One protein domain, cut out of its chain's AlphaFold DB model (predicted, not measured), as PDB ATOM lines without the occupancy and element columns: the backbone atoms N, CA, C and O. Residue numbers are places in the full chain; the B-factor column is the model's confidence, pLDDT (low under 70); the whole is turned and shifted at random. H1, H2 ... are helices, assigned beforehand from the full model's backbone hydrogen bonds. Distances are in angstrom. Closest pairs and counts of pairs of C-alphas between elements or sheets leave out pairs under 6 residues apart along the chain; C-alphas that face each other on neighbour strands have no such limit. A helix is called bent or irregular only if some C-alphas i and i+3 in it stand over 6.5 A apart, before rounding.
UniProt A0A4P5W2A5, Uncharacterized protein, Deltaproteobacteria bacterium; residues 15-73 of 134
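This is residues 15 to 73 of the 134 residues of an uncharacterized protein of Deltaproteobacteria bacterium (UniProt A0A4P5W2A5). The longest helix, H1, and H2 fold into a hairpin, short H3 sits near both, and residues 50 to 73 trail after as a stretch with no named element. The printed part has 59 residues, three named helices in chain order and no named strand: all helix. It is compact, radius of gyration of the C-alphas 10.8 A, spans 31 by 25 by 18 A.

Find C-alpha 16 at (-12.711, -30.957, -1.333); from there H1, residues 16 to 30, runs 20.8 A. H2, residues 34 to 43, runs 14.1 A. H3, residues 45 to 49, runs 9.1 A to (-10.557, -34.571, -19.863); it is irregular, C-alphas 46 and 49 being 7.2 A apart.

Look at Leu 25 and Val 37, the closest C-alphas, 5.9 A apart, where H1 touches H2. This hairpin runs opposite ways at a shallow tilt of 33 degrees, only just short of steep. H3 is close but not clearly touching to both: C-alpha 47 is 7.3 A from C-alpha 22 and 6.4 A from C-alpha 41, the closest pairs. Every O i to N i+4 pair is within hydrogen-bond range in H1 and H2; in H3, 0 of 1, with 1 of 2 O i to N i+3.

C-alphas 16 and 72 are farthest apart, 32.1 A. The printed part has no cut; both links are tight. Residues 55 to 73 are under pLDDT 70.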
ATOM      1  N   SER A  15     -15.914 -33.568  -3.893       88.75
ATOM      2  CA  SER A  15     -15.233 -33.593  -2.604       88.75
ATOM      3  C   SER A  15     -14.112 -32.538  -2.599       88.75
ATOM      4  O   SER A  15     -13.508 -32.276  -3.649       88.75
ATOM      5  N   PRO A  16     -13.792 -31.939  -1.438       87.94
ATOM      6  CA  PRO A  16     -12.711 -30.957  -1.333       87.94
ATOM      7  C   PRO A  16     -11.376 -31.479  -1.883       87.94
ATOM      8  O   PRO A  16     -10.636 -30.746  -2.537       87.94
ATOM      9  N   GLU A  17     -11.107 -32.769  -1.679       88.62
ATOM     10  CA  GLU A  17      -9.930 -33.465  -2.196       88.62
ATOM     11  C   GLU A  17      -9.933 -33.543  -3.731       88.62
ATOM     12  O   GLU A  17      -8.977 -33.110  -4.375       88.62
ATOM     13  N   ALA A  18     -11.034 -33.991  -4.343       87.00
ATOM     14  CA  ALA A  18     -11.139 -34.078  -5.800       87.00
ATOM     15  C   ALA A  18     -11.043 -32.695  -6.466       87.00
ATOM     16  O   ALA A  18     -10.440 -32.546  -7.535       87.00
ATOM     17  N   ALA A  19     -11.602 -31.663  -5.828       88.25
ATOM     18  CA  ALA A  19     -11.466 -30.288  -6.288       88.25
ATOM     19  C   ALA A  19     -10.006 -29.802  -6.222       88.25
ATOM     20  O   ALA A  19      -9.530 -29.158  -7.164       88.25
ATOM     21  N   ALA A  20      -9.279 -30.142  -5.153       90.38
ATOM     22  CA  ALA A  20      -7.872 -29.792  -4.985       90.38
ATOM     23  C   ALA A  20      -6.979 -30.457  -6.044       90.38
ATOM     24  O   ALA A  20      -6.167 -29.767  -6.665       90.38
ATOM     25  N   VAL A  21      -7.172 -31.751  -6.319       90.44
ATOM     26  CA  VAL A  21      -6.394 -32.482  -7.337       90.44
ATOM     27  C   VAL A  21      -6.614 -31.884  -8.729       90.44
ATOM     28  O   VAL A  21      -5.651 -31.572  -9.431       90.44
ATOM     29  N   ARG A  22      -7.869 -31.624  -9.120       89.25
ATOM     30  CA  ARG A  22      -8.181 -31.010 -10.427       89.25
ATOM     31  C   ARG A  22      -7.630 -29.594 -10.560       89.25
ATOM     32  O   ARG A  22      -7.185 -29.197 -11.638       89.25
ATOM     33  N   LYS A  23      -7.646 -28.819  -9.473       87.94
ATOM     34  CA  LYS A  23      -7.041 -27.483  -9.442       87.94
ATOM     35  C   LYS A  23      -5.521 -27.566  -9.591       87.94
ATOM     36  O   LYS A  23      -4.975 -26.834 -10.410       87.94
ATOM     37  N   SER A  24      -4.874 -28.485  -8.874       90.25
ATOM     38  CA  SER A  24      -3.432 -28.738  -8.976       90.25
ATOM     39  C   SER A  24      -3.029 -29.129 -10.399       90.25
ATOM     40  O   SER A  24      -2.131 -28.517 -10.971       90.25
ATOM     41  N   LEU A  25      -3.771 -30.049 -11.026       90.38
ATOM     42  CA  LEU A  25      -3.565 -30.443 -12.421       90.38
ATOM     43  C   LEU A  25      -3.689 -29.250 -13.381       90.38
ATOM     44  O   LEU A  25      -2.837 -29.051 -14.247       90.38
ATOM     45  N   ALA A  26      -4.733 -28.433 -13.220       86.69
ATOM     46  CA  ALA A  26      -4.946 -27.255 -14.055       86.69
ATOM     47  C   ALA A  26      -3.846 -26.194 -13.877       86.69
ATOM     48  O   ALA A  26      -3.420 -25.573 -14.852       86.69
ATOM     49  N   ASP A  27      -3.384 -25.987 -12.645       87.38
ATOM     50  CA  ASP A  27      -2.339 -25.018 -12.330       87.38
ATOM     51  C   ASP A  27      -0.955 -25.523 -12.804       87.38
ATOM     52  O   ASP A  27      -0.181 -24.737 -13.357       87.38
ATOM     53  N   ALA A  28      -0.663 -26.824 -12.697       89.44
ATOM     54  CA  ALA A  28       0.541 -27.456 -13.250       89.44
ATOM     55  C   ALA A  28       0.581 -27.360 -14.784       89.44
ATOM     56  O   ALA A  28       1.558 -26.860 -15.346       89.44
ATOM     57  N   ALA A  29      -0.520 -27.708 -15.458       87.00
ATOM     58  CA  ALA A  29      -0.644 -27.566 -16.908       87.00
ATOM     59  C   ALA A  29      -0.484 -26.103 -17.359       87.00
ATOM     60  O   ALA A  29       0.191 -25.823 -18.347       87.00
ATOM     61  N   LYS A  30      -1.040 -25.144 -16.602       84.94
ATOM     62  CA  LYS A  30      -0.869 -23.705 -16.868       84.94
ATOM     63  C   LYS A  30       0.594 -23.257 -16.763       84.94
ATOM     64  O   LYS A  30       0.978 -22.320 -17.461       84.94
ATOM     65  N   ARG A  31       1.386 -23.883 -15.891       88.25
ATOM     66  CA  ARG A  31       2.817 -23.597 -15.699       88.25
ATOM     67  C   ARG A  31       3.734 -24.400 -16.627       88.25
ATOM     68  O   ARG A  31       4.937 -24.188 -16.562       88.25
ATOM     69  N   TYR A  32       3.187 -25.268 -17.486       86.56
ATOM     70  CA  TYR A  32       3.954 -26.217 -18.306       86.56
ATOM     71  C   TYR A  32       4.809 -27.196 -17.482       86.56
ATOM     72  O   TYR A  32       5.845 -27.668 -17.942       86.56
ATOM     73  N   ASP A  33       4.364 -27.511 -16.266       90.69
ATOM     74  CA  ASP A  33       5.021 -28.453 -15.360       90.69
ATOM     75  C   ASP A  33       4.592 -29.890 -15.700       90.69
ATOM     76  O   ASP A  33       3.675 -30.459 -15.100       90.69
ATOM     77  N   TRP A  34       5.180 -30.435 -16.767       88.56
ATOM     78  CA  TRP A  34       4.753 -31.712 -17.344       88.56
ATOM     79  C   TRP A  34       5.040 -32.910 -16.446       88.56
ATOM     80  O   TRP A  34       4.251 -33.853 -16.451       88.56
ATOM     81  N   ASP A  35       6.098 -32.858 -15.640       92.88
ATOM     82  CA  ASP A  35       6.425 -33.925 -14.691       92.88
ATOM     83  C   ASP A  35       5.298 -34.093 -13.666       92.88
ATOM     84  O   ASP A  35       4.800 -35.201 -13.449       92.88
ATOM     85  N   VAL A  36       4.803 -32.980 -13.115       91.75
ATOM     86  CA  VAL A  36       3.664 -32.986 -12.188       91.75
ATOM     87  C   VAL A  36       2.373 -33.407 -12.891       91.75
ATOM     88  O   VAL A  36       1.597 -34.187 -12.336       91.75
ATOM     89  N   VAL A  37       2.135 -32.941 -14.120       91.19
ATOM     90  CA  VAL A  37       0.958 -33.351 -14.905       91.19
ATOM     91  C   VAL A  37       0.949 -34.866 -15.127       91.19
ATOM     92  O   VAL A  37      -0.077 -35.506 -14.892       91.19
ATOM     93  N   PHE A  38       2.070 -35.456 -15.543       92.06
ATOM     94  CA  PHE A  38       2.152 -36.896 -15.786       92.06
ATOM     95  C   PHE A  38       2.099 -37.709 -14.497       92.06
ATOM     96  O   PHE A  38       1.452 -38.755 -14.492       92.06
ATOM     97  N   ALA A  39       2.677 -37.224 -13.397       93.69
ATOM     98  CA  ALA A  39       2.535 -37.869 -12.094       93.69
ATOM     99  C   ALA A  39       1.058 -37.948 -11.662       93.69
ATOM    100  O   ALA A  39       0.575 -39.021 -11.292       93.69
ATOM    101  N   ILE A  40       0.313 -36.844 -11.789       91.94
ATOM    102  CA  ILE A  40      -1.118 -36.799 -11.449       91.94
ATOM    103  C   ILE A  40      -1.938 -37.692 -12.391       91.94
ATOM    104  O   ILE A  40      -2.772 -38.462 -11.925       91.94
ATOM    105  N   LEU A  41      -1.705 -37.631 -13.705       90.75
ATOM    106  CA  LEU A  41      -2.448 -38.445 -14.679       90.75
ATOM    107  C   LEU A  41      -2.110 -39.939 -14.600       90.75
ATOM    108  O   LEU A  41      -2.960 -40.767 -14.917       90.75
ATOM    109  N   SER A  42      -0.899 -40.294 -14.165       90.69
ATOM    110  CA  SER A  42      -0.533 -41.685 -13.895       90.69
ATOM    111  C   SER A  42      -1.280 -42.235 -12.680       90.69
ATOM    112  O   SER A  42      -1.649 -43.408 -12.682       90.69
ATOM    113  N   ALA A  43      -1.511 -41.409 -11.656       90.75
ATOM    114  CA  ALA A  43      -2.301 -41.789 -10.487       90.75
ATOM    115  C   ALA A  43      -3.812 -41.797 -10.789       90.75
ATOM    116  O   ALA A  43      -4.533 -42.694 -10.357       90.75
ATOM    117  N   GLU A  44      -4.293 -40.825 -11.569       88.56
ATOM    118  CA  GLU A  44      -5.708 -40.647 -11.890       88.56
ATOM    119  C   GLU A  44      -5.947 -40.382 -13.392       88.56
ATOM    120  O   GLU A  44      -6.256 -39.258 -13.803       88.56
ATOM    121  N   PRO A  45      -5.905 -41.422 -14.247       86.50
ATOM    122  CA  PRO A  45      -6.026 -41.262 -15.702       86.50
ATOM    123  C   PRO A  45      -7.385 -40.708 -16.153       86.50
ATOM    124  O   PRO A  45      -7.500 -40.119 -17.228       86.50
ATOM    125  N   LYS A  46      -8.423 -40.835 -15.314       83.06
ATOM    126  CA  LYS A  46      -9.756 -40.248 -15.542       83.06
ATOM    127  C   LYS A  46      -9.739 -38.714 -15.612       83.06
ATOM    128  O   LYS A  46     -10.682 -38.130 -16.134       83.06
ATOM    129  N   LEU A  47      -8.688 -38.058 -15.108       85.12
ATOM    130  CA  LEU A  47      -8.608 -36.596 -15.048       85.12
ATOM    131  C   LEU A  47      -8.205 -35.934 -16.372       85.12
ATOM    132  O   LEU A  47      -8.319 -34.714 -16.491       85.12
ATOM    133  N   VAL A  48      -7.800 -36.719 -17.377       84.38
ATOM    134  CA  VAL A  48      -7.286 -36.234 -18.673       84.38
ATOM    135  C   VAL A  48      -8.220 -35.232 -19.373       84.38
ATOM    136  O   VAL A  48      -7.753 -34.265 -19.969       84.38
ATOM    137  N   ASN A  49      -9.536 -35.418 -19.240       81.56
ATOM    138  CA  ASN A  49     -10.557 -34.571 -19.863       81.56
ATOM    139  C   ASN A  49     -11.337 -33.714 -18.859       81.56
ATOM    140  O   ASN A  49     -12.357 -33.133 -19.219       81.56
ATOM    141  N   THR A  50     -10.879 -33.628 -17.611       83.19
ATOM    142  CA  THR A  50     -11.627 -32.909 -16.572       83.19
ATOM    143  C   THR A  50     -11.427 -31.407 -16.668       83.19
ATOM    144  O   THR A  50     -10.357 -30.926 -17.031       83.19
ATOM    145  N   THR A  51     -12.468 -30.646 -16.348       82.25
ATOM    146  CA  THR A  51     -12.414 -29.178 -16.301       82.25
ATOM    147  C   THR A  51     -11.913 -28.678 -14.944       82.25
ATOM    148  O   THR A  51     -12.035 -29.361 -13.923       82.25
ATOM    149  N   ARG A  52     -11.334 -27.467 -14.912       83.25
ATOM    150  CA  ARG A  52     -10.906 -26.825 -13.658       83.25
ATOM    151  C   ARG A  52     -12.137 -26.393 -12.845       83.25
ATOM    152  O   ARG A  52     -12.873 -25.523 -13.317       83.25
ATOM    153  N   PRO A  53     -12.325 -26.886 -11.609       81.50
ATOM    154  CA  PRO A  53     -13.449 -26.478 -10.773       81.50
ATOM    155  C   PRO A  53     -13.404 -24.974 -10.476       81.50
ATOM    156  O   PRO A  53     -12.346 -24.431 -10.139       81.50
ATOM    157  N   GLY A  54     -14.541 -24.290 -10.631       72.50
ATOM    158  CA  GLY A  54     -14.670 -22.852 -10.350       72.50
ATOM    159  C   GLY A  54     -13.856 -21.932 -11.271       72.50
ATOM    160  O   GLY A  54     -13.675 -20.754 -10.966       72.50
ATOM    161  N   GLY A  55     -13.314 -22.441 -12.382       68.56
ATOM    162  CA  GLY A  55     -12.696 -21.608 -13.411       68.56
ATOM    163  C   GLY A  55     -13.747 -20.975 -14.323       68.56
ATOM    164  O   GLY A  55     -14.681 -21.642 -14.744       68.56
ATOM    165  N   SER A  56     -13.554 -19.714 -14.717       63.31
ATOM    166  CA  SER A  56     -14.334 -19.089 -15.804       63.31
ATOM    167  C   SER A  56     -14.009 -19.672 -17.186       63.31
ATOM    168  O   SER A  56     -14.667 -19.371 -18.177       63.31
ATOM    169  N   SER A  57     -12.962 -20.496 -17.260       61.59
ATOM    170  CA  SER A  57     -12.491 -21.141 -18.472       61.59
ATOM    171  C   SER A  57     -13.039 -22.562 -18.551       61.59
ATOM    172  O   SER A  57     -12.716 -23.403 -17.719       61.59
ATOM    173  N   LEU A  58     -13.834 -22.818 -19.589       58.22
ATOM    174  CA  LEU A  58     -14.476 -24.101 -19.892       58.22
ATOM    175  C   LEU A  58     -13.530 -25.123 -20.554       58.22
ATOM    176  O   LEU A  58     -13.973 -26.116 -21.121       58.22
ATOM    177  N   TYR A  59     -12.222 -24.874 -20.517       58.09
ATOM    178  CA  TYR A  59     -11.223 -25.721 -21.161       58.09
ATOM    179  C   TYR A  59     -10.683 -26.772 -20.189       58.09
ATOM    180  O   TYR A  59     -10.414 -26.470 -19.021       58.09
ATOM    181  N   SER A  60     -10.466 -27.997 -20.680       60.66
ATOM    182  CA  SER A  60      -9.643 -28.967 -19.955       60.66
ATOM    183  C   SER A  60      -8.199 -28.440 -19.856       60.66
ATOM    184  O   SER A  60      -7.756 -27.695 -20.740       60.66
ATOM    185  N   PRO A  61      -7.440 -28.797 -18.801       60.16
ATOM    186  CA  PRO A  61      -6.044 -28.396 -18.620       60.16
ATOM    187  C   PRO A  61      -5.180 -28.609 -19.868       60.16
ATOM    188  O   PRO A  61      -4.310 -27.795 -20.167       60.16
ATOM    189  N   LEU A  62      -5.473 -29.664 -20.634       63.84
ATOM    190  CA  LEU A  62      -4.739 -30.051 -21.839       63.84
ATOM    191  C   LEU A  62      -5.152 -29.288 -23.114       63.84
ATOM    192  O   LEU A  62      -4.540 -29.482 -24.158       63.84
ATOM    193  N   HIS A  63      -6.157 -28.405 -23.069       60.31
ATOM    194  CA  HIS A  63      -6.664 -27.694 -24.255       60.31
ATOM    195  C   HIS A  63      -5.960 -26.345 -24.526       60.31
ATOM    196  O   HIS A  63      -6.217 -25.681 -25.534       60.31
ATOM    197  N   ARG A  64      -5.090 -25.865 -23.626       50.72
ATOM    198  CA  ARG A  64      -4.589 -24.482 -23.689       50.72
ATOM    199  C   ARG A  64      -3.414 -24.322 -24.673       50.72
ATOM    200  O   ARG A  64      -2.302 -24.757 -24.415       50.72
ATOM    201  N   ARG A  65      -3.695 -23.657 -25.807       35.28
ATOM    202  CA  ARG A  65      -2.795 -22.981 -26.782       35.28
ATOM    203  C   ARG A  65      -1.316 -23.431 -26.813       35.28
ATOM    204  O   ARG A  65      -0.437 -22.637 -26.495       35.28
ATOM    205  N   ARG A  66      -1.048 -24.665 -27.257       28.41
ATOM    206  CA  ARG A  66       0.027 -25.060 -28.216       28.41
ATOM    207  C   ARG A  66       0.302 -26.560 -28.248       28.41
ATOM    208  O   ARG A  66       1.015 -27.003 -29.137       28.41
ATOM    209  N   LEU A  67      -0.259 -27.337 -27.331       27.52
ATOM    210  CA  LEU A  67      -0.001 -28.770 -27.265       27.52
ATOM    211  C   LEU A  67      -1.324 -29.520 -27.136       27.52
ATOM    212  O   LEU A  67      -1.774 -29.841 -26.044       27.52
ATOM    213  N   CYS A  68      -1.937 -29.809 -28.285       29.56
ATOM    214  CA  CYS A  68      -2.815 -30.966 -28.391       29.56
ATOM    215  C   CYS A  68      -1.942 -32.205 -28.212       29.56
ATOM    216  O   CYS A  68      -1.324 -32.666 -29.170       29.56
ATOM    217  N   VAL A  69      -1.899 -32.764 -27.006       30.80
ATOM    218  CA  VAL A  69      -1.494 -34.160 -26.846       30.80
ATOM    219  C   VAL A  69      -2.766 -34.997 -26.834       30.80
ATOM    220  O   VAL A  69      -3.217 -35.484 -25.802       30.80
ATOM    221  N   CYS A  70      -3.371 -35.157 -28.013       28.92
ATOM    222  CA  CYS A  70      -4.172 -36.347 -28.265       28.92
ATOM    223  C   CYS A  70      -3.191 -37.521 -28.255       28.92
ATOM    224  O   CYS A  70      -2.546 -37.805 -29.263       28.92
ATOM    225  N   TRP A  71      -3.035 -38.180 -27.108       29.30
ATOM    226  CA  TRP A  71      -2.347 -39.464 -27.051       29.30
ATOM    227  C   TRP A  71      -3.129 -40.465 -27.911       29.30
ATOM    228  O   TRP A  71      -4.141 -41.018 -27.485       29.30
ATOM    229  N   ARG A  72      -2.653 -40.718 -29.136       26.83
ATOM    230  CA  ARG A  72      -3.028 -41.916 -29.892       26.83
ATOM    231  C   ARG A  72      -2.260 -43.095 -29.298       26.83
ATOM    232  O   ARG A  72      -1.143 -43.386 -29.710       26.83
ATOM    233  N   TRP A  73      -2.855 -43.771 -28.321       29.14
ATOM    234  CA  TRP A  73      -2.341 -45.035 -27.799       29.14
ATOM    235  C   TRP A  73      -2.965 -46.207 -28.572       29.14
ATOM    236  O   TRP A  73      -4.129 -46.531 -28.350       29.14
TER     237      TRP A  73